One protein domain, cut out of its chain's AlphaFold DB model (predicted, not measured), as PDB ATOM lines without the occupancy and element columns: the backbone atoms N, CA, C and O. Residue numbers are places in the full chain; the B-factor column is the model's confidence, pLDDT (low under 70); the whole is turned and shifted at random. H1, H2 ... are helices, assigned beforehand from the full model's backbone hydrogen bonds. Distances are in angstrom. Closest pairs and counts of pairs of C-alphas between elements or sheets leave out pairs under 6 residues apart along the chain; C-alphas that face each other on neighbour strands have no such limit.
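AT A GLANCE: This is residues 2 to 37 and 45 to 86 of the 233 residues of the protein "BED-type domain-containing protein" of Trichomalopsis sarcophagae (UniProt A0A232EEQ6). Two long helices, H1 and then H2, stand side by side and run opposite ways, crossing at a small angle to make a thin rod. The last residues, 80 to 86, stick out free at one end. The printed part has 78 residues, 75 of them in the two named helices, with no named strand; its class is all helix. It is extended, with a radius of gyration of the C-alphas of 18.4 A, and spans 65 by 18 by 14 A.

HOW THE PARTS SIT: Start with H1, residues 2 to 36, and look across to H2, residues 45 to 84. They touch, with 10 pairs of C-alphas within 8 A, and H2 does so with residues 57 to 75 alone. The closest C-alphas are those of Val 7 and Tyr 75, 7.4 A apart. Their lines stand at a shallow tilt of 18 degrees, opposite ways. In both helices every O i to N i+4 pair is within hydrogen-bond range.

IN THESE COORDINATES: Find C-alpha 2 at (88.372, 126.507, 55.072); from there H1 runs 52.0 A to C-alpha 36. H2 begins at C-alpha 45, at (99.703, 117.064, 104.223), and runs 59.1 A to C-alpha 84 at (101.152, 138.359, 49.071).

THE WHOLE: The C-alphas of Asp 37 and Ser 86 are the two farthest apart, 64.9 A. Residues 38 to 44 are not printed; across this cut C-alphas 37 and 45 are 18.5 A apart. The B-factor column shows pLDDT under 70 at residues 2 to 5, 32 to 37, 46 and 79 to 86.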
ATOM      1  N   HIS A   2      88.493 127.542  54.027       55.50
ATOM      2  CA  HIS A   2      88.372 126.507  55.072       55.50
ATOM      3  C   HIS A   2      89.360 126.636  56.245       55.50
ATOM      4  O   HIS A   2      88.966 126.429  57.382       55.50
ATOM      5  N   LEU A   3      90.612 127.045  56.007       56.50
ATOM      6  CA  LEU A   3      91.627 127.095  57.070       56.50
ATOM      7  C   LEU A   3      91.353 128.182  58.130       56.50
ATOM      8  O   LEU A   3      91.551 127.953  59.316       56.50
ATOM      9  N   THR A   4      90.840 129.344  57.717       63.81
ATOM     10  CA  THR A   4      90.487 130.449  58.626       63.81
ATOM     11  C   THR A   4      89.272 130.124  59.492       63.81
ATOM     12  O   THR A   4      89.197 130.555  60.636       63.81
ATOM     13  N   GLU A   5      88.334 129.342  58.957       69.12
ATOM     14  CA  GLU A   5      87.148 128.868  59.679       69.12
ATOM     15  C   GLU A   5      87.542 127.820  60.734       69.12
ATOM     16  O   GLU A   5      87.113 127.907  61.879       69.12
ATOM     17  N   THR A   6      88.468 126.912  60.397       72.56
ATOM     18  CA  THR A   6      89.035 125.935  61.344       72.56
ATOM     19  C   THR A   6      89.818 126.593  62.484       72.56
ATOM     20  O   THR A   6      89.686 126.175  63.631       72.56
ATOM     21  N   VAL A   7      90.610 127.634  62.202       70.88
ATOM     22  CA  VAL A   7      91.345 128.378  63.243       70.88
ATOM     23  C   VAL A   7      90.386 129.139  64.167       70.88
ATOM     24  O   VAL A   7      90.603 129.185  65.376       70.88
ATOM     25  N   HIS A   8      89.293 129.683  63.628       71.56
ATOM     26  CA  HIS A   8      88.281 130.366  64.430       71.56
ATOM     27  C   HIS A   8      87.518 129.409  65.362       71.56
ATOM     28  O   HIS A   8      87.336 129.715  66.537       71.56
ATOM     29  N   GLU A   9      87.132 128.229  64.870       72.75
ATOM     30  CA  GLU A   9      86.525 127.163  65.685       72.75
ATOM     31  C   GLU A   9      87.459 126.711  66.823       72.75
ATOM     32  O   GLU A   9      87.029 126.583  67.971       72.75
ATOM     33  N   LEU A  10      88.757 126.539  66.534       74.12
ATOM     34  CA  LEU A  10      89.784 126.239  67.540       74.12
ATOM     35  C   LEU A  10      89.865 127.322  68.623       74.12
ATOM     36  O   LEU A  10      89.948 126.995  69.805       74.12
ATOM     37  N   PHE A  11      89.786 128.596  68.235       74.56
ATOM     38  CA  PHE A  11      89.817 129.720  69.168       74.56
ATOM     39  C   PHE A  11      88.613 129.715  70.123       74.56
ATOM     40  O   PHE A  11      88.792 129.829  71.332       74.56
ATOM     41  N   ILE A  12      87.396 129.503  69.601       73.44
ATOM     42  CA  ILE A  12      86.169 129.404  70.414       73.44
ATOM     43  C   ILE A  12      86.266 128.245  71.414       73.44
ATOM     44  O   ILE A  12      85.894 128.383  72.581       73.44
ATOM     45  N   HIS A  13      86.772 127.093  70.970       72.94
ATOM     46  CA  HIS A  13      86.936 125.936  71.841       72.94
ATOM     47  C   HIS A  13      87.937 126.190  72.968       72.94
ATOM     48  O   HIS A  13      87.670 125.789  74.102       72.94
ATOM     49  N   LEU A  14      89.059 126.848  72.680       73.12
ATOM     50  CA  LEU A  14      90.081 127.155  73.680       73.12
ATOM     51  C   LEU A  14      89.606 128.213  74.688       73.12
ATOM     52  O   LEU A  14      89.812 128.020  75.884       73.12
ATOM     53  N   ASP A  15      88.893 129.253  74.244       73.19
ATOM     54  CA  ASP A  15      88.298 130.283  75.118       73.19
ATOM     55  C   ASP A  15      87.301 129.659  76.113       73.19
ATOM     56  O   ASP A  15      87.308 129.929  77.319       73.19
ATOM     57  N   HIS A  16      86.507 128.695  75.636       78.31
ATOM     58  CA  HIS A  16      85.631 127.914  76.504       78.31
ATOM     59  C   HIS A  16      86.407 127.096  77.554       78.31
ATOM     60  O   HIS A  16      85.987 127.034  78.711       78.31
ATOM     61  N   GLN A  17      87.541 126.481  77.187       77.31
ATOM     62  CA  GLN A  17      88.375 125.738  78.143       77.31
ATOM     63  C   GLN A  17      89.008 126.654  79.205       77.31
ATOM     64  O   GLN A  17      89.061 126.275  80.376       77.31
ATOM     65  N   GLU A  18      89.433 127.864  78.838       77.44
ATOM     66  CA  GLU A  18      89.989 128.853  79.774       77.44
ATOM     67  C   GLU A  18      88.944 129.317  80.805       77.44
ATOM     68  O   GLU A  18      89.216 129.389  82.011       77.44
ATOM     69  N   SER A  19      87.703 129.531  80.360       76.69
ATOM     70  CA  SER A  19      86.576 129.864  81.238       76.69
ATOM     71  C   SER A  19      86.273 128.746  82.248       76.69
ATOM     72  O   SER A  19      86.084 129.005  83.444       76.69
ATOM     73  N   LEU A  20      86.288 127.483  81.802       76.75
ATOM     74  CA  LEU A  20      86.105 126.324  82.682       76.75
ATOM     75  C   LEU A  20      87.227 126.207  83.721       76.75
ATOM     76  O   LEU A  20      86.952 125.916  84.890       76.75
ATOM     77  N   LEU A  21      88.475 126.457  83.318       75.00
ATOM     78  CA  LEU A  21      89.632 126.407  84.208       75.00
ATOM     79  C   LEU A  21      89.569 127.505  85.280       75.00
ATOM     80  O   LEU A  21      89.798 127.228  86.460       75.00
ATOM     81  N   THR A  22      89.146 128.709  84.893       79.19
ATOM     82  CA  THR A  22      88.918 129.831  85.816       79.19
ATOM     83  C   THR A  22      87.816 129.496  86.826       79.19
ATOM     84  O   THR A  22      88.004 129.641  88.033       79.19
ATOM     85  N   CYS A  23      86.696 128.923  86.371       78.06
ATOM     86  CA  CYS A  23      85.608 128.490  87.251       78.06
ATOM     87  C   CYS A  23      86.052 127.406  88.255       78.06
ATOM     88  O   CYS A  23      85.664 127.422  89.430       78.06
ATOM     89  N   LEU A  24      86.885 126.459  87.814       75.00
ATOM     90  CA  LEU A  24      87.485 125.440  88.678       75.00
ATOM     91  C   LEU A  24      88.386 126.063  89.750       75.00
ATOM     92  O   LEU A  24      88.291 125.674  90.918       75.00
ATOM     93  N   LYS A  25      89.211 127.045  89.377       75.31
ATOM     94  CA  LYS A  25      90.088 127.790  90.290       75.31
ATOM     95  C   LYS A  25      89.286 128.544  91.348       75.31
ATOM     96  O   LYS A  25      89.582 128.406  92.534       75.31
ATOM     97  N   ASP A  26      88.218 129.230  90.952       78.56
ATOM     98  CA  ASP A  26      87.336 129.968  91.864       78.56
ATOM     99  C   ASP A  26      86.597 129.045  92.834       78.56
ATOM    100  O   ASP A  26      86.499 129.326  94.036       78.56
ATOM    101  N   ARG A  27      86.108 127.896  92.350       79.31
ATOM    102  CA  ARG A  27      85.470 126.882  93.203       79.31
ATOM    103  C   ARG A  27      86.461 126.265  94.178       79.31
ATOM    104  O   ARG A  27      86.126 126.130  95.354       79.31
ATOM    105  N   LEU A  28      87.670 125.925  93.728       73.19
ATOM    106  CA  LEU A  28      88.735 125.431  94.602       73.19
ATOM    107  C   LEU A  28      89.094 126.476  95.657       73.19
ATOM    108  O   LEU A  28      89.102 126.155  96.842       73.19
ATOM    109  N   HIS A  29      89.297 127.732  95.261       73.81
ATOM    110  CA  HIS A  29      89.589 128.823  96.187       73.81
ATOM    111  C   HIS A  29      88.460 129.013  97.212       73.81
ATOM    112  O   HIS A  29      88.719 129.092  98.410       73.81
ATOM    113  N   THR A  30      87.199 128.971  96.779       78.94
ATOM    114  CA  THR A  30      86.025 129.063  97.664       78.94
ATOM    115  C   THR A  30      85.955 127.904  98.660       78.94
ATOM    116  O   THR A  30      85.694 128.127  99.841       78.94
ATOM    117  N   ILE A  31      86.199 126.666  98.215       71.44
ATOM    118  CA  ILE A  31      86.232 125.478  99.087       71.44
ATOM    119  C   ILE A  31      87.357 125.600 100.125       71.44
ATOM    120  O   ILE A  31      87.179 125.213 101.280       71.44
ATOM    121  N   LEU A  32      88.502 126.155  99.727       64.31
ATOM    122  CA  LEU A  32      89.668 126.336 100.589       64.31
ATOM    123  C   LEU A  32      89.467 127.462 101.614       64.31
ATOM    124  O   LEU A  32      89.809 127.277 102.780       64.31
ATOM    125  N   VAL A  33      88.866 128.589 101.218       67.44
ATOM    126  CA  VAL A  33      88.536 129.702 102.124       67.44
ATOM    127  C   VAL A  33      87.475 129.275 103.139       67.44
ATOM    128  O   VAL A  33      87.697 129.426 104.335       67.44
ATOM    129  N   LYS A  34      86.388 128.624 102.697       65.25
ATOM    130  CA  LYS A  34      85.313 128.141 103.585       65.25
ATOM    131  C   LYS A  34      85.771 127.100 104.616       65.25
ATOM    132  O   LYS A  34      85.116 126.936 105.638       65.25
ATOM    133  N   ARG A  35      86.878 126.386 104.369       57.19
ATOM    134  CA  ARG A  35      87.481 125.459 105.346       57.19
ATOM    135  C   ARG A  35      88.357 126.147 106.389       57.19
ATOM    136  O   ARG A  35      88.594 125.548 107.428       57.19
ATOM    137  N   LYS A  36      88.846 127.362 106.131       53.94
ATOM    138  CA  LYS A  36      89.693 128.110 107.072       53.94
ATOM    139  C   LYS A  36      88.898 128.635 108.276       53.94
ATOM    140  O   LYS A  36      89.476 128.794 109.346       53.94
ATOM    141  N   ASP A  37      87.589 128.827 108.100       53.25
ATOM    142  CA  ASP A  37      86.654 129.287 109.137       53.25
ATOM    143  C   ASP A  37      86.130 128.139 110.031       53.25
ATOM    144  O   ASP A  37      85.561 128.384 111.093       53.25
ATOM    145  N   SER A  45      99.973 117.783 105.469       70.31
ATOM    146  CA  SER A  45      99.703 117.064 104.223       70.31
ATOM    147  C   SER A  45      98.637 117.721 103.331       70.31
ATOM    148  O   SER A  45      98.825 117.789 102.118       70.31
ATOM    149  N   LEU A  46      97.541 118.245 103.887       69.00
ATOM    150  CA  LEU A  46      96.492 118.939 103.130       69.00
ATOM    151  C   LEU A  46      96.978 120.279 102.566       69.00
ATOM    152  O   LEU A  46      96.676 120.590 101.415       69.00
ATOM    153  N   LYS A  47      97.789 121.030 103.324       74.00
ATOM    154  CA  LYS A  47      98.434 122.260 102.825       74.00
ATOM    155  C   LYS A  47      99.378 121.955 101.659       74.00
ATOM    156  O   LYS A  47      99.347 122.646 100.643       74.00
ATOM    157  N   LYS A  48     100.161 120.875 101.756       79.06
ATOM    158  CA  LYS A  48     101.029 120.402 100.662       79.06
ATOM    159  C   LYS A  48     100.235 119.990  99.419       79.06
ATOM    160  O   LYS A  48     100.624 120.351  98.310       79.06
ATOM    161  N   ILE A  49      99.118 119.280  99.590       76.75
ATOM    162  CA  ILE A  49      98.221 118.900  98.486       76.75
ATOM    163  C   ILE A  49      97.621 120.149  97.822       76.75
ATOM    164  O   ILE A  49      97.611 120.235  96.596       76.75
ATOM    165  N   GLN A  50      97.193 121.139  98.609       73.88
ATOM    166  CA  GLN A  50      96.654 122.406  98.109       73.88
ATOM    167  C   GLN A  50      97.674 123.177  97.266       73.88
ATOM    168  O   GLN A  50      97.358 123.585  96.150       73.88
ATOM    169  N   ILE A  51      98.896 123.355  97.776       80.06
ATOM    170  CA  ILE A  51      99.974 124.040  97.046       80.06
ATOM    171  C   ILE A  51     100.254 123.319  95.724       80.06
ATOM    172  O   ILE A  51     100.379 123.956  94.681       80.06
ATOM    173  N   ARG A  52     100.288 121.981  95.739       81.56
ATOM    174  CA  ARG A  52     100.538 121.179  94.537       81.56
ATOM    175  C   ARG A  52      99.421 121.311  93.498       81.56
ATOM    176  O   ARG A  52      99.717 121.425  92.315       81.56
ATOM    177  N   LEU A  53      98.162 121.343  93.934       79.44
ATOM    178  CA  LEU A  53      97.004 121.599  93.072       79.44
ATOM    179  C   LEU A  53      97.077 122.984  92.423       79.44
ATOM    180  O   LEU A  53      96.964 123.080  91.207       79.44
ATOM    181  N   LEU A  54      97.319 124.036  93.210       77.94
ATOM    182  CA  LEU A  54      97.412 125.407  92.696       77.94
ATOM    183  C   LEU A  54      98.571 125.577  91.705       77.94
ATOM    184  O   LEU A  54      98.389 126.202  90.664       77.94
ATOM    185  N   ASN A  55      99.727 124.969  91.981       81.44
ATOM    186  CA  ASN A  55     100.865 124.989  91.062       81.44
ATOM    187  C   ASN A  55     100.557 124.262  89.747       81.44
ATOM    188  O   ASN A  55     100.898 124.767  88.682       81.44
ATOM    189  N   ASN A  56      99.883 123.109  89.802       81.00
ATOM    190  CA  ASN A  56      99.466 122.390  88.598       81.00
ATOM    191  C   ASN A  56      98.442 123.190  87.777       81.00
ATOM    192  O   ASN A  56      98.545 123.222  86.558       81.00
ATOM    193  N   LEU A  57      97.484 123.860  88.425       77.56
ATOM    194  CA  LEU A  57      96.538 124.755  87.747       77.56
ATOM    195  C   LEU A  57      97.254 125.927  87.062       77.56
ATOM    196  O   LEU A  57      96.971 126.207  85.904       77.56
ATOM    197  N   SER A  58      98.219 126.551  87.741       80.81
ATOM    198  CA  SER A  58      99.050 127.624  87.175       80.81
ATOM    199  C   SER A  58      99.866 127.156  85.960       80.81
ATOM    200  O   SER A  58      99.937 127.842  84.945       80.81
ATOM    201  N   LEU A  59     100.434 125.945  86.023       85.50
ATOM    202  CA  LEU A  59     101.126 125.322  84.888       85.50
ATOM    203  C   LEU A  59     100.193 125.111  83.690       85.50
ATOM    204  O   LEU A  59     100.586 125.389  82.562       85.50
ATOM    205  N   ILE A  60      98.964 124.644  83.925       79.44
ATOM    206  CA  ILE A  60      97.967 124.456  82.860       79.44
ATOM    207  C   ILE A  60      97.580 125.805  82.235       79.44
ATOM    208  O   ILE A  60      97.494 125.887  81.014       79.44
ATOM    209  N   GLU A  61      97.400 126.860  83.036       78.56
ATOM    210  CA  GLU A  61      97.137 128.221  82.533       78.56
ATOM    211  C   GLU A  61      98.283 128.732  81.651       78.56
ATOM    212  O   GLU A  61      98.039 129.234  80.556       78.56
ATOM    213  N   SER A  62      99.534 128.555  82.090       84.88
ATOM    214  CA  SER A  62     100.709 128.949  81.302       84.88
ATOM    215  C   SER A  62     100.759 128.215  79.964       84.88
ATOM    216  O   SER A  62     100.926 128.847  78.927       84.88
ATOM    217  N   LEU A  63     100.558 126.893  79.975       85.88
ATOM    218  CA  LEU A  63     100.572 126.082  78.757       85.88
ATOM    219  C   LEU A  63      99.442 126.462  77.796       85.88
ATOM    220  O   LEU A  63      99.657 126.499  76.588       85.88
ATOM    221  N   LEU A  64      98.244 126.748  78.313       79.38
ATOM    222  CA  LEU A  64      97.126 127.217  77.494       79.38
ATOM    223  C   LEU A  64      97.454 128.553  76.833       79.38
ATOM    224  O   LEU A  64      97.236 128.697  75.632       79.38
ATOM    225  N   LYS A  65      98.020 129.498  77.588       81.06
ATOM    226  CA  LYS A  65      98.425 130.797  77.051       81.06
ATOM    227  C   LYS A  65      99.478 130.654  75.947       81.06
ATOM    228  O   LYS A  65      99.331 131.275  74.899       81.06
ATOM    229  N   ASP A  66     100.485 129.811  76.149       86.94
ATOM    230  CA  ASP A  66     101.523 129.572  75.141       86.94
ATOM    231  C   ASP A  66     100.927 128.969  73.853       86.94
ATOM    232  O   ASP A  66     101.281 129.371  72.745       86.94
ATOM    233  N   ILE A  67      99.959 128.053  73.984       82.00
ATOM    234  CA  ILE A  67      99.221 127.489  72.843       82.00
ATOM    235  C   ILE A  67      98.421 128.575  72.109       82.00
ATOM    236  O   ILE A  67      98.402 128.585  70.877       82.00
ATOM    237  N   PHE A  68      97.772 129.492  72.831       77.75
ATOM    238  CA  PHE A  68      97.054 130.614  72.224       77.75
ATOM    239  C   PHE A  68      97.983 131.536  71.438       77.75
ATOM    240  O   PHE A  68      97.671 131.873  70.296       77.75
ATOM    241  N   ASP A  69      99.121 131.901  72.023       82.25
ATOM    242  CA  ASP A  69     100.104 132.765  71.373       82.25
ATOM    243  C   ASP A  69     100.620 132.108  70.074       82.25
ATOM    244  O   ASP A  69     100.635 132.753  69.024       82.25
ATOM    245  N   TRP A  70     100.900 130.796  70.076       86.56
ATOM    246  CA  TRP A  70     101.278 130.054  68.858       86.56
ATOM    247  C   TRP A  70     100.184 130.016  67.789       86.56
ATOM    248  O   TRP A  70     100.478 130.074  66.593       86.56
ATOM    249  N   ILE A  71      98.915 129.901  68.187       76.31
ATOM    250  CA  ILE A  71      97.791 129.905  67.243       76.31
ATOM    251  C   ILE A  71      97.621 131.290  66.608       76.31
ATOM    252  O   ILE A  71      97.345 131.373  65.409       76.31
ATOM    253  N   ILE A  72      97.809 132.363  67.381       76.62
ATOM    254  CA  ILE A  72      97.773 133.741  66.876       76.62
ATOM    255  C   ILE A  72      98.922 133.969  65.888       76.62
ATOM    256  O   ILE A  72      98.674 134.415  64.769       76.62
ATOM    257  N   GLU A  73     100.150 133.580  66.239       84.62
ATOM    258  CA  GLU A  73     101.308 133.680  65.341       84.62
ATOM    259  C   GLU A  73     101.100 132.899  64.033       84.62
ATOM    260  O   GLU A  73     101.415 133.389  62.945       84.62
ATOM    261  N   LEU A  74     100.512 131.700  64.115       81.69
ATOM    262  CA  LEU A  74     100.158 130.901  62.942       81.69
ATOM    263  C   LEU A  74      99.113 131.611  62.068       81.69
ATOM    264  O   LEU A  74      99.231 131.597  60.841       81.69
ATOM    265  N   TYR A  75      98.099 132.229  62.678       76.31
ATOM    266  CA  TYR A  75      97.066 132.971  61.959       76.31
ATOM    267  C   TYR A  75      97.636 134.196  61.241       76.31
ATOM    268  O   TYR A  75      97.358 134.375  60.056       76.31
ATOM    269  N   ASP A  76      98.453 135.000  61.919       78.81
ATOM    270  CA  ASP A  76      99.068 136.196  61.338       78.81
ATOM    271  C   ASP A  76     100.015 135.822  60.189       78.81
ATOM    272  O   ASP A  76      99.930 136.387  59.096       78.81
ATOM    273  N   SER A  77     100.818 134.767  60.367       79.69
ATOM    274  CA  SER A  77     101.673 134.225  59.305       79.69
ATOM    275  C   SER A  77     100.863 133.759  58.085       79.69
ATOM    276  O   SER A  77     101.209 134.047  56.935       79.69
ATOM    277  N   LEU A  78      99.731 133.085  58.308       72.06
ATOM    278  CA  LEU A  78      98.818 132.679  57.238       72.06
ATOM    279  C   LEU A  78      98.132 133.884  56.572       72.06
ATOM    280  O   LEU A  78      97.972 133.892  55.349       72.06
ATOM    281  N   ALA A  79      97.753 134.913  57.327       68.12
ATOM    282  CA  ALA A  79      97.127 136.126  56.801       68.12
ATOM    283  C   ALA A  79      98.074 136.916  55.875       68.12
ATOM    284  O   ALA A  79      97.645 137.428  54.831       68.12
ATOM    285  N   ASP A  80      99.370 136.931  56.184       61.59
ATOM    286  CA  ASP A  80     100.399 137.548  55.345       61.59
ATOM    287  C   ASP A  80     100.603 136.787  54.027       61.59
ATOM    288  O   ASP A  80     100.691 137.399  52.957       61.59
ATOM    289  N   THR A  81     100.564 135.449  54.046       56.59
ATOM    290  CA  THR A  81     100.657 134.652  52.806       56.59
ATOM    291  C   THR A  81      99.473 134.877  51.857       56.59
ATOM    292  O   THR A  81      99.657 134.911  50.639       56.59
ATOM    293  N   VAL A  82      98.266 135.123  52.382       53.03
ATOM    294  CA  VAL A  82      97.083 135.478  51.574       53.03
ATOM    295  C   VAL A  82      97.223 136.888  50.982       53.03
ATOM    296  O   VAL A  82      96.861 137.114  49.821       53.03
ATOM    297  N   SER A  83      97.824 137.819  51.722       49.00
ATOM    298  CA  SER A  83      98.063 139.194  51.267       49.00
ATOM    299  C   SER A  83      99.098 139.275  50.132       49.00
ATOM    300  O   SER A  83      98.916 140.053  49.193       49.00
ATOM    301  N   ILE A  84     100.120 138.409  50.128       49.38
ATOM    302  CA  ILE A  84     101.152 138.359  49.071       49.38
ATOM    303  C   ILE A  84     100.587 137.860  47.727       49.38
ATOM    304  O   ILE A  84     101.042 138.290  46.669       49.38
ATOM    305  N   THR A  85      99.532 137.038  47.723       45.09
ATOM    306  CA  THR A  85      98.885 136.582  46.470       45.09
ATOM    307  C   THR A  85      98.014 137.642  45.776       45.09
ATOM    308  O   THR A  85      97.471 137.391  44.698       45.09
ATOM    309  N   SER A  86      97.881 138.838  46.365       44.94
ATOM    310  CA  SER A  86      96.931 139.875  45.930       44.94
ATOM    311  C   SER A  86      97.564 141.060  45.183       44.94
ATOM    312  O   SER A  86      96.845 141.965  44.752       44.94
TER     313      SER A  86